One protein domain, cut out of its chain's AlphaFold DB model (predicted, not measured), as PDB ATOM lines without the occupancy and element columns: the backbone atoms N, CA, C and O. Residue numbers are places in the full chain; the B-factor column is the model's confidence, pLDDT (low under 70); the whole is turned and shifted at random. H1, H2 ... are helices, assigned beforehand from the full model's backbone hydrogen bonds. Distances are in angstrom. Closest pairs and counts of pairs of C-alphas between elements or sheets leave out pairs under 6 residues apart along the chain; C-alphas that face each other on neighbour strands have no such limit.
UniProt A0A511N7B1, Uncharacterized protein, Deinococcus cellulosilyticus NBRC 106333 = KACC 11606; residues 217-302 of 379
ATOM      1  N   ASP A 217      32.655 -51.622   6.646       84.94
ATOM      2  CA  ASP A 217      32.174 -50.735   7.707       84.94
ATOM      3  C   ASP A 217      33.018 -49.460   7.840       84.94
ATOM      4  O   ASP A 217      32.466 -48.379   8.063       84.94
ATOM      5  N   ASP A 218      34.340 -49.548   7.662       85.12
ATOM      6  CA  ASP A 218      35.229 -48.380   7.691       85.12
ATOM      7  C   ASP A 218      34.967 -47.447   6.507       85.12
ATOM      8  O   ASP A 218      34.918 -46.223   6.671       85.12
ATOM      9  N   ARG A 219      34.751 -48.025   5.318       84.12
ATOM     10  CA  ARG A 219      34.382 -47.279   4.108       84.12
ATOM     11  C   ARG A 219      33.043 -46.594   4.305       84.12
ATOM     12  O   ARG A 219      32.937 -45.378   4.151       84.12
ATOM     13  N   LEU A 220      32.030 -47.355   4.715       85.50
ATOM     14  CA  LEU A 220      30.699 -46.825   4.963       85.50
ATOM     15  C   LEU A 220      30.758 -45.698   5.996       85.50
ATOM     16  O   LEU A 220      30.178 -44.640   5.772       85.50
ATOM     17  N   ARG A 221      31.513 -45.861   7.087       88.62
ATOM     18  CA  ARG A 221      31.693 -44.823   8.110       88.62
ATOM     19  C   ARG A 221      32.333 -43.554   7.544       88.62
ATOM     20  O   ARG A 221      31.847 -42.462   7.839       88.62
ATOM     21  N   PHE A 222      33.369 -43.678   6.715       89.81
ATOM     22  CA  PHE A 222      33.989 -42.535   6.038       89.81
ATOM     23  C   PHE A 222      32.974 -41.773   5.171       89.81
ATOM     24  O   PHE A 222      32.776 -40.571   5.367       89.81
ATOM     25  N   PHE A 223      32.248 -42.464   4.290       87.44
ATOM     26  CA  PHE A 223      31.259 -41.820   3.418       87.44
ATOM     27  C   PHE A 223      30.043 -41.282   4.187       87.44
ATOM     28  O   PHE A 223      29.528 -40.212   3.863       87.44
ATOM     29  N   VAL A 224      29.606 -41.957   5.253       87.69
ATOM     30  CA  VAL A 224      28.555 -41.459   6.154       87.69
ATOM     31  C   VAL A 224      28.972 -40.138   6.798       87.69
ATOM     32  O   VAL A 224      28.144 -39.233   6.890       87.69
ATOM     33  N   ASN A 225      30.233 -40.010   7.213       87.38
ATOM     34  CA  ASN A 225      30.756 -38.772   7.786       87.38
ATOM     35  C   ASN A 225      30.892 -37.664   6.735       87.38
ATOM     36  O   ASN A 225      30.610 -36.506   7.035       87.38
ATOM     37  N   LEU A 226      31.276 -38.018   5.507       86.12
ATOM     38  CA  LEU A 226      31.504 -37.059   4.429       86.12
ATOM     39  C   LEU A 226      30.199 -36.490   3.845       86.12
ATOM     40  O   LEU A 226      30.028 -35.275   3.758       86.12
ATOM     41  N   MET A 227      29.267 -37.362   3.449       84.06
ATOM     42  CA  MET A 227      28.055 -36.987   2.701       84.06
ATOM     43  C   MET A 227      26.743 -37.268   3.445       84.06
ATOM     44  O   MET A 227      25.667 -36.867   2.992       84.06
ATOM     45  N   GLY A 228      26.804 -37.918   4.607       85.00
ATOM     46  CA  GLY A 228      25.628 -38.374   5.337       85.00
ATOM     47  C   GLY A 228      25.145 -39.745   4.864       85.00
ATOM     48  O   GLY A 228      25.265 -40.130   3.705       85.00
ATOM     49  N   TYR A 229      24.535 -40.491   5.780       80.06
ATOM     50  CA  TYR A 229      24.155 -41.890   5.548       80.06
ATOM     51  C   TYR A 229      23.159 -42.130   4.427       80.06
ATOM     52  O   TYR A 229      23.299 -43.119   3.724       80.06
ATOM     53  N   GLY A 230      22.168 -41.250   4.244       81.00
ATOM     54  CA  GLY A 230      21.202 -41.429   3.156       81.00
ATOM     55  C   GLY A 230      21.899 -41.492   1.795       81.00
ATOM     56  O   GLY A 230      21.526 -42.296   0.950       81.00
ATOM     57  N   LYS A 231      22.965 -40.704   1.624       81.88
ATOM     58  CA  LYS A 231      23.766 -40.671   0.399       81.88
ATOM     59  C   LYS A 231      24.776 -41.813   0.357       81.88
ATOM     60  O   LYS A 231      24.862 -42.490  -0.658       81.88
ATOM     61  N   ALA A 232      25.468 -42.075   1.465       85.50
ATOM     62  CA  ALA A 232      26.409 -43.190   1.548       85.50
ATOM     63  C   ALA A 232      25.731 -44.540   1.244       85.50
ATOM     64  O   ALA A 232      26.264 -45.325   0.474       85.50
ATOM     65  N   SER A 233      24.521 -44.769   1.768       82.06
ATOM     66  CA  SER A 233      23.720 -45.965   1.474       82.06
ATOM     67  C   SER A 233      23.212 -45.987   0.029       82.06
ATOM     68  O   SER A 233      23.239 -47.031  -0.614       82.06
ATOM     69  N   HIS A 234      22.808 -44.842  -0.531       82.56
ATOM     70  CA  HIS A 234      22.387 -44.776  -1.934       82.56
ATOM     71  C   HIS A 234      23.514 -45.154  -2.912       82.56
ATOM     72  O   HIS A 234      23.248 -45.750  -3.952       82.56
ATOM     73  N   TYR A 235      24.766 -44.848  -2.561       81.44
ATOM     74  CA  TYR A 235      25.948 -45.171  -3.360       81.44
ATOM     75  C   TYR A 235      26.749 -46.358  -2.815       81.44
ATOM     76  O   TYR A 235      27.909 -46.510  -3.186       81.44
ATOM     77  N   GLU A 236      26.154 -47.214  -1.976       84.12
ATOM     78  CA  GLU A 236      26.858 -48.306  -1.287       84.12
ATOM     79  C   GLU A 236      27.639 -49.208  -2.258       84.12
ATOM     80  O   GLU A 236      28.815 -49.494  -2.040       84.12
ATOM     81  N   ALA A 237      27.033 -49.535  -3.405       84.69
ATOM     82  CA  ALA A 237      27.647 -50.332  -4.470       84.69
ATOM     83  C   ALA A 237      28.863 -49.666  -5.152       84.69
ATOM     84  O   ALA A 237      29.604 -50.323  -5.881       84.69
ATOM     85  N   HIS A 238      29.069 -48.363  -4.956       85.00
ATOM     86  CA  HIS A 238      30.179 -47.603  -5.534       85.00
ATOM     87  C   HIS A 238      31.275 -47.264  -4.522       85.00
ATOM     88  O   HIS A 238      32.382 -46.937  -4.947       85.00
ATOM     89  N   LEU A 239      31.005 -47.365  -3.215       86.75
ATOM     90  CA  LEU A 239      31.947 -46.938  -2.174       86.75
ATOM     91  C   LEU A 239      33.246 -47.737  -2.209       86.75
ATOM     92  O   LEU A 239      34.321 -47.153  -2.126       86.75
ATOM     93  N   GLU A 240      33.148 -49.058  -2.371       85.94
ATOM     94  CA  GLU A 240      34.322 -49.925  -2.495       85.94
ATOM     95  C   GLU A 240      35.175 -49.541  -3.701       85.94
ATOM     96  O   GLU A 240      36.393 -49.409  -3.581       85.94
ATOM     97  N   ARG A 241      34.540 -49.302  -4.852       88.06
ATOM     98  CA  ARG A 241      35.255 -48.871  -6.051       88.06
ATOM     99  C   ARG A 241      35.950 -47.532  -5.822       88.06
ATOM    100  O   ARG A 241      37.109 -47.400  -6.188       88.06
ATOM    101  N   TRP A 242      35.265 -46.555  -5.231       87.62
ATOM    102  CA  TRP A 242      35.836 -45.229  -4.997       87.62
ATOM    103  C   TRP A 242      36.992 -45.247  -4.002       87.62
ATOM    104  O   TRP A 242      38.028 -44.681  -4.313       87.62
ATOM    105  N   ASP A 243      36.851 -45.937  -2.868       84.75
ATOM    106  CA  ASP A 243      37.916 -46.081  -1.855       84.75
ATOM    107  C   ASP A 243      39.123 -46.874  -2.393       84.75
ATOM    108  O   ASP A 243      40.224 -46.745  -1.875       84.75
ATOM    109  N   THR A 244      38.929 -47.678  -3.448       83.12
ATOM    110  CA  THR A 244      40.019 -48.394  -4.132       83.12
ATOM    111  C   THR A 244      40.686 -47.559  -5.229       83.12
ATOM    112  O   THR A 244      41.867 -47.742  -5.491       83.12
ATOM    113  N   GLN A 245      39.932 -46.702  -5.923       81.19
ATOM    114  CA  GLN A 245      40.421 -45.933  -7.078       81.19
ATOM    115  C   GLN A 245      40.960 -44.552  -6.714       81.19
ATOM    116  O   GLN A 245      41.658 -43.940  -7.521       81.19
ATOM    117  N   TYR A 246      40.585 -44.035  -5.547       81.75
ATOM    118  CA  TYR A 246      40.882 -42.674  -5.148       81.75
ATOM    119  C   TYR A 246      41.253 -42.597  -3.669       81.75
ATOM    120  O   TYR A 246      40.650 -43.262  -2.825       81.75
ATOM    121  N   SER A 247      42.180 -41.695  -3.344       82.25
ATOM    122  CA  SER A 247      42.511 -41.360  -1.960       82.25
ATOM    123  C   SER A 247      41.303 -40.752  -1.227       82.25
ATOM    124  O   SER A 247      40.427 -40.102  -1.814       82.25
ATOM    125  N   ARG A 248      41.250 -40.910   0.100       84.25
ATOM    126  CA  ARG A 248      40.180 -40.322   0.926       84.25
ATOM    127  C   ARG A 248      40.228 -38.797   0.920       84.25
ATOM    128  O   ARG A 248      39.183 -38.141   0.981       84.25
ATOM    129  N   GLU A 249      41.423 -38.230   0.827       81.94
ATOM    130  CA  GLU A 249      41.681 -36.800   0.697       81.94
ATOM    131  C   GLU A 249      41.082 -36.271  -0.604       81.94
ATOM    132  O   GLU A 249      40.332 -35.290  -0.583       81.94
ATOM    133  N   PHE A 250      41.327 -36.973  -1.713       82.31
ATOM    134  CA  PHE A 250      40.754 -36.660  -3.012       82.31
ATOM    135  C   PHE A 250      39.225 -36.724  -2.981       82.31
ATOM    136  O   PHE A 250      38.562 -35.762  -3.368       82.31
ATOM    137  N   ILE A 251      38.643 -37.807  -2.455       84.12
ATOM    138  CA  ILE A 251      37.183 -37.965  -2.351       84.12
ATOM    139  C   ILE A 251      36.575 -36.834  -1.502       84.12
ATOM    140  O   ILE A 251      35.535 -36.264  -1.844       84.12
ATOM    141  N   SER A 252      37.241 -36.456  -0.410       84.81
ATOM    142  CA  SER A 252      36.797 -35.367   0.466       84.81
ATOM    143  C   SER A 252      36.867 -33.994  -0.203       84.81
ATOM    144  O   SER A 252      36.020 -33.136   0.064       84.81
ATOM    145  N   LEU A 253      37.878 -33.768  -1.044       82.19
ATOM    146  CA  LEU A 253      38.021 -32.554  -1.844       82.19
ATOM    147  C   LEU A 253      36.958 -32.503  -2.948       82.19
ATOM    148  O   LEU A 253      36.295 -31.480  -3.109       82.19
ATOM    149  N   ALA A 254      36.728 -33.622  -3.638       82.81
ATOM    150  CA  ALA A 254      35.687 -33.764  -4.649       82.81
ATOM    151  C   ALA A 254      34.304 -33.424  -4.102       82.81
ATOM    152  O   ALA A 254      33.576 -32.636  -4.702       82.81
ATOM    153  N   TRP A 255      33.960 -33.939  -2.921       85.00
ATOM    154  CA  TRP A 255      32.682 -33.633  -2.283       85.00
ATOM    155  C   TRP A 255      32.528 -32.145  -1.941       85.00
ATOM    156  O   TRP A 255      31.455 -31.572  -2.133       85.00
ATOM    157  N   ARG A 256      33.601 -31.501  -1.462       82.62
ATOM    158  CA  ARG A 256      33.605 -30.073  -1.102       82.62
ATOM    159  C   ARG A 256      33.506 -29.147  -2.310       82.62
ATOM    160  O   ARG A 256      32.894 -28.090  -2.197       82.62
ATOM    161  N   LEU A 257      34.096 -29.526  -3.442       77.00
ATOM    162  CA  LEU A 257      34.096 -28.712  -4.660       77.00
ATOM    163  C   LEU A 257      32.835 -28.899  -5.509       77.00
ATOM    164  O   LEU A 257      32.491 -28.005  -6.282       77.00
ATOM    165  N   ALA A 258      32.116 -30.014  -5.349       77.50
ATOM    166  CA  ALA A 258      30.938 -30.327  -6.156       77.50
ATOM    167  C   ALA A 258      29.842 -29.241  -6.138       77.50
ATOM    168  O   ALA A 258      29.271 -28.974  -7.195       77.50
ATOM    169  N   PRO A 259      29.561 -28.549  -5.013       71.12
ATOM    170  CA  PRO A 259      28.586 -27.458  -4.992       71.12
ATOM    171  C   PRO A 259      29.034 -26.185  -5.708       71.12
ATOM    172  O   PRO A 259      28.190 -25.420  -6.168       71.12
ATOM    173  N   ALA A 260      30.342 -25.933  -5.780       68.25
ATOM    174  CA  ALA A 260      30.889 -24.707  -6.354       68.25
ATOM    175  C   ALA A 260      30.926 -24.744  -7.890       68.25
ATOM    176  O   ALA A 260      30.986 -23.697  -8.536       68.25
ATOM    177  N   HIS A 261      30.876 -25.936  -8.490       66.44
ATOM    178  CA  HIS A 261      30.939 -26.078  -9.936       66.44
ATOM    179  C   HIS A 261      29.543 -26.019 -10.559       66.44
ATOM    180  O   HIS A 261      28.657 -26.810 -10.249       66.44
ATOM    181  N   LYS A 262      29.351 -25.105 -11.510       62.97
ATOM    182  CA  LYS A 262      28.151 -25.090 -12.356       62.97
ATOM    183  C   LYS A 262      28.345 -26.086 -13.494       62.97
ATOM    184  O   LYS A 262      29.318 -25.971 -14.236       62.97
ATOM    185  N   HIS A 263      27.466 -27.077 -13.619       60.09
ATOM    186  CA  HIS A 263      27.534 -28.013 -14.740       60.09
ATOM    187  C   HIS A 263      27.071 -27.319 -16.032       60.09
ATOM    188  O   HIS A 263      25.985 -26.737 -16.036       60.09
ATOM    189  N   PRO A 264      27.822 -27.400 -17.144       56.19
ATOM    190  CA  PRO A 264      27.453 -26.714 -18.381       56.19
ATOM    191  C   PRO A 264      26.208 -27.308 -19.057       56.19
ATOM    192  O   PRO A 264      25.494 -26.593 -19.752       56.19
ATOM    193  N   ARG A 265      25.923 -28.605 -18.864       54.16
ATOM    194  CA  ARG A 265      24.824 -29.289 -19.573       54.16
ATOM    195  C   ARG A 265      23.503 -29.375 -18.823       54.16
ATOM    196  O   ARG A 265      22.503 -29.740 -19.426       54.16
ATOM    197  N   VAL A 266      23.465 -29.075 -17.531       48.56
ATOM    198  CA  VAL A 266      22.240 -29.237 -16.745       48.56
ATOM    199  C   VAL A 266      22.320 -28.263 -15.585       48.56
ATOM    200  O   VAL A 266      23.302 -28.271 -14.848       48.56
ATOM    201  N   GLY A 267      21.282 -27.454 -15.389       53.53
ATOM    202  CA  GLY A 267      21.060 -26.738 -14.136       53.53
ATOM    203  C   GLY A 267      20.752 -27.725 -13.013       53.53
ATOM    204  O   GLY A 267      19.657 -27.683 -12.466       53.53
ATOM    205  N   TYR A 268      21.670 -28.660 -12.730       53.25
ATOM    206  CA  TYR A 268      21.539 -29.633 -11.662       53.25
ATOM    207  C   TYR A 268      21.384 -28.827 -10.381       53.25
ATOM    208  O   TYR A 268      22.338 -28.183  -9.944       53.25
ATOM    209  N   PRO A 269      20.208 -28.866  -9.738       52.41
ATOM    210  CA  PRO A 269      19.984 -28.113  -8.516       52.41
ATOM    211  C   PRO A 269      20.690 -28.772  -7.321       52.41
ATOM    212  O   PRO A 269      20.414 -28.431  -6.175       52.41
ATOM    213  N   ARG A 270      21.534 -29.788  -7.565       63.81
ATOM    214  CA  ARG A 270      22.061 -30.686  -6.543       63.81
ATOM    215  C   ARG A 270      23.535 -31.019  -6.802       63.81
ATOM    216  O   ARG A 270      23.822 -31.787  -7.721       63.81
ATOM    217  N   PRO A 271      24.446 -30.522  -5.946       63.62
ATOM    218  CA  PRO A 271      25.884 -30.823  -5.960       63.62
ATOM    219  C   PRO A 271      26.229 -32.316  -5.965       63.62
ATOM    220  O   PRO A 271      27.316 -32.728  -6.344       63.62
ATOM    221  N   GLU A 272      25.299 -33.145  -5.503       69.75
ATOM    222  CA  GLU A 272      25.485 -34.582  -5.323       69.75
ATOM    223  C   GLU A 272      25.713 -35.325  -6.636       69.75
ATOM    224  O   GLU A 272      26.554 -36.216  -6.691       69.75
ATOM    225  N   PHE A 273      24.986 -34.954  -7.691       68.62
ATOM    226  CA  PHE A 273      25.131 -35.598  -8.996       68.62
ATOM    227  C   PHE A 273      26.466 -35.234  -9.640       68.62
ATOM    228  O   PHE A 273      27.114 -36.102 -10.208       68.62
ATOM    229  N   LEU A 274      26.928 -33.996  -9.438       67.44
ATOM    230  CA  LEU A 274      28.235 -33.527  -9.903       67.44
ATOM    231  C   LEU A 274      29.390 -34.292  -9.260       67.44
ATOM    232  O   LEU A 274      30.310 -34.712  -9.952       67.44
ATOM    233  N   PHE A 275      29.314 -34.523  -7.947       77.81
ATOM    234  CA  PHE A 275      30.294 -35.343  -7.237       77.81
ATOM    235  C   PHE A 275      30.386 -36.754  -7.827       77.81
ATOM    236  O   PHE A 275      31.471 -37.254  -8.110       77.81
ATOM    237  N   VAL A 276      29.234 -37.393  -8.025       78.50
ATOM    238  CA  VAL A 276      29.161 -38.755  -8.556       78.50
ATOM    239  C   VAL A 276      29.651 -38.798  -9.996       78.50
ATOM    240  O   VAL A 276      30.385 -39.716 -10.343       78.50
ATOM    241  N   ASP A 277      29.287 -37.819 -10.821       75.62
ATOM    242  CA  ASP A 277      29.720 -37.732 -12.215       75.62
ATOM    243  C   ASP A 277      31.234 -37.544 -12.323       75.62
ATOM    244  O   ASP A 277      31.866 -38.234 -13.126       75.62
ATOM    245  N   TRP A 278      31.843 -36.719 -11.464       77.06
ATOM    246  CA  TRP A 278      33.301 -36.615 -11.392       77.06
ATOM    247  C   TRP A 278      33.961 -37.949 -11.071       77.06
ATOM    248  O   TRP A 278      34.924 -38.309 -11.741       77.06
ATOM    249  N   LEU A 279      33.424 -38.697 -10.106       79.00
ATOM    250  CA  LEU A 279      33.998 -39.981  -9.702       79.00
ATOM    251  C   LEU A 279      33.677 -41.136 -10.663       79.00
ATOM    252  O   LEU A 279      34.415 -42.123 -10.694       79.00
ATOM    253  N   ASN A 280      32.575 -41.056 -11.419       74.06
ATOM    254  CA  ASN A 280      32.049 -42.173 -12.208       74.06
ATOM    255  C   ASN A 280      32.223 -42.023 -13.721       74.06
ATOM    256  O   ASN A 280      32.237 -43.052 -14.402       74.06
ATOM    257  N   ARG A 281      32.274 -40.803 -14.276       59.31
ATOM    258  CA  ARG A 281      32.254 -40.561 -15.731       59.31
ATOM    259  C   ARG A 281      32.972 -39.257 -16.106       59.31
ATOM    260  O   ARG A 281      32.354 -38.238 -16.387       59.31
ATOM    261  N   HIS A 282      34.288 -39.346 -16.257       55.94
ATOM    262  CA  HIS A 282      35.181 -38.271 -16.720       55.94
ATOM    263  C   HIS A 282      34.841 -37.596 -18.066       55.94
ATOM    264  O   HIS A 282      35.480 -36.608 -18.416       55.94
ATOM    265  N   LYS A 283      33.913 -38.125 -18.875       53.94
ATOM    266  CA  LYS A 283      33.769 -37.681 -20.275       53.94
ATOM    267  C   LYS A 283      33.002 -36.373 -20.447       53.94
ATOM    268  O   LYS A 283      33.327 -35.616 -21.354       53.94
ATOM    269  N   ASP A 284      32.004 -36.113 -19.610       58.69
ATOM    270  CA  ASP A 284      31.082 -34.987 -19.819       58.69
ATOM    271  C   ASP A 284      31.235 -33.871 -18.779       58.69
ATOM    272  O   ASP A 284      30.692 -32.781 -18.974       58.69
ATOM    273  N   CYS A 285      31.992 -34.120 -17.705       63.50
ATOM    274  CA  CYS A 285      32.227 -33.149 -16.648       63.50
ATOM    275  C   CYS A 285      33.731 -32.917 -16.443       63.50
ATOM    276  O   CYS A 285      34.410 -33.802 -15.908       63.50
ATOM    277  N   PRO A 286      34.270 -31.754 -16.859       69.88
ATOM    278  CA  PRO A 286      35.659 -31.432 -16.585       69.88
ATOM    279  C   PRO A 286      35.865 -31.341 -15.072       69.88
ATOM    280  O   PRO A 286      35.049 -30.778 -14.339       69.88
ATOM    281  N   TRP A 287      36.956 -31.930 -14.604       74.69
ATOM    282  CA  TRP A 287      37.345 -31.838 -13.207       74.69
ATOM    283  C   TRP A 287      37.851 -30.423 -12.900       74.69
ATOM    284  O   TRP A 287      38.591 -29.881 -13.721       74.69
ATOM    285  N   PRO A 288      37.528 -29.837 -11.733       75.38
ATOM    286  CA  PRO A 288      38.150 -28.587 -11.303       75.38
ATOM    287  C   PRO A 288      39.682 -28.707 -11.259       75.38
ATOM    288  O   PRO A 288      40.196 -29.726 -10.799       75.38
ATOM    289  N   ASP A 289      40.416 -27.653 -11.626       74.12
ATOM    290  CA  ASP A 289      41.893 -27.654 -11.640       74.12
ATOM    291  C   ASP A 289      42.509 -28.082 -10.301       74.12
ATOM    292  O   ASP A 289      43.474 -28.843 -10.262       74.12
ATOM    293  N   ALA A 290      41.931 -27.632  -9.182       69.19
ATOM    294  CA  ALA A 290      42.383 -28.011  -7.842       69.19
ATOM    295  C   ALA A 290      42.281 -29.529  -7.600       69.19
ATOM    296  O   ALA A 290      43.152 -30.130  -6.977       69.19
ATOM    297  N   LEU A 291      41.230 -30.147  -8.133       77.00
ATOM    298  CA  LEU A 291      40.947 -31.570  -8.009       77.00
ATOM    299  C   LEU A 291      41.835 -32.393  -8.953       77.00
ATOM    300  O   LEU A 291      42.374 -33.416  -8.541       77.00
ATOM    301  N   GLN A 292      42.075 -31.900 -10.173       79.38
ATOM    302  CA  GLN A 292      43.042 -32.488 -11.107       79.38
ATOM    303  C   GLN A 292      44.467 -32.488 -10.536       79.38
ATOM    304  O   GLN A 292      45.148 -33.510 -10.589       79.38
ATOM    305  N   ARG A 293      44.911 -31.367  -9.949       76.88
ATOM    306  CA  ARG A 293      46.235 -31.264  -9.313       76.88
ATOM    307  C   ARG A 293      46.378 -32.245  -8.155       76.88
ATOM    308  O   ARG A 293      47.380 -32.947  -8.085       76.88
ATOM    309  N   GLN A 294      45.378 -32.318  -7.275       77.19
ATOM    310  CA  GLN A 294      45.407 -33.252  -6.151       77.19
ATOM    311  C   GLN A 294      45.442 -34.708  -6.628       77.19
ATOM    312  O   GLN A 294      46.221 -35.497  -6.105       77.19
ATOM    313  N   TYR A 295      44.662 -35.051  -7.655       79.69
ATOM    314  CA  TYR A 295      44.696 -36.387  -8.242       79.69
ATOM    315  C   TYR A 295      46.063 -36.745  -8.820       79.69
ATOM    316  O   TYR A 295      46.563 -37.833  -8.564       79.69
ATOM    317  N   ALA A 296      46.697 -35.827  -9.553       79.62
ATOM    318  CA  ALA A 296      48.042 -36.041 -10.080       79.62
ATOM    319  C   ALA A 296      49.070 -36.269  -8.956       79.62
ATOM    320  O   ALA A 296      49.933 -37.138  -9.079       79.62
ATOM    321  N   LEU A 297      48.956 -35.530  -7.846       77.12
ATOM    322  CA  LEU A 297      49.799 -35.730  -6.665       77.12
ATOM    323  C   LEU A 297      49.560 -37.090  -6.008       77.12
ATOM    324  O   LEU A 297      50.516 -37.731  -5.579       77.12
ATOM    325  N   ASP A 298      48.310 -37.531  -5.915       75.06
ATOM    326  CA  ASP A 298      47.977 -38.805  -5.281       75.06
ATOM    327  C   ASP A 298      48.375 -39.998  -6.164       75.06
ATOM    328  O   ASP A 298      48.968 -40.946  -5.655       75.06
ATOM    329  N   LEU A 299      48.210 -39.899  -7.488       77.56
ATOM    330  CA  LEU A 299      48.768 -40.870  -8.435       77.56
ATOM    331  C   LEU A 299      50.294 -40.979  -8.318       77.56
ATOM    332  O   LEU A 299      50.827 -42.084  -8.321       77.56
ATOM    333  N   ALA A 300      51.001 -39.854  -8.178       77.50
ATOM    334  CA  ALA A 300      52.455 -39.857  -8.013       77.50
ATOM    335  C   ALA A 300      52.912 -40.493  -6.684       77.50
ATOM    336  O   ALA A 300      54.021 -41.019  -6.610       77.50
ATOM    337  N   LYS A 301      52.075 -40.454  -5.636       75.56
ATOM    338  CA  LYS A 301      52.345 -41.126  -4.353       75.56
ATOM    339  C   LYS A 301      52.081 -42.627  -4.414       75.56
ATOM    340  O   LYS A 301      52.825 -43.388  -3.806       75.56
ATOM    341  N   GLU A 302      51.012 -43.043  -5.091       67.94
ATOM    342  CA  GLU A 302      50.632 -44.458  -5.209       67.94
ATOM    343  C   GLU A 302      51.512 -45.216  -6.207       67.94
ATOM    344  O   GLU A 302      51.813 -46.393  -6.000       67.94
TER     345      GLU A 302
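This is residues 217 to 302 of the 379 residues of an uncharacterized protein of Deinococcus cellulosilyticus NBRC 106333 = KACC 11606 (UniProt A0A511N7B1). The longest helix, H6, runs side by side with H4, and H5 packs on H4 at a steeper angle. H1, with H2 and H3 set across it, forms a cluster on another side. Printed are 86 residues, with six named helices, H1 to H6 in order, and no named strand: all helix, compact, radius of gyration of the C-alphas 12.6 A, spans 36 by 33 by 19 A.

H6, residues 289 to 302, touches H4, residues 248 to 257, at a shallow tilt of 5 degrees, opposite ways; closest C-alphas Tyr 295 and Phe 250, 6.6 A. H4 and H5, residues 271 to 280, form a hairpin; closest C-alphas Trp 255 and Phe 275, 5.8 A. H1, residues 217 to 227, touches H2, residues 229 to 234, and H3, residues 236 to 245; closest C-alphas Val 224 and Ala 232, 5.4 A, and Arg 219 and Leu 239, 6.7 A. Every O i to N i+4 pair is within hydrogen-bond range except in H3, 4 of 6.

H1 begins at C-alpha 217 (32.174, -50.735, 7.707); H6, 20.0 A long, ends at C-alpha 302 (50.632, -44.458, -5.209).

The printed part has no cut. The link H4 to H5 is long, 13 residues. Residues 260 to 274 are among those with pLDDT under 70.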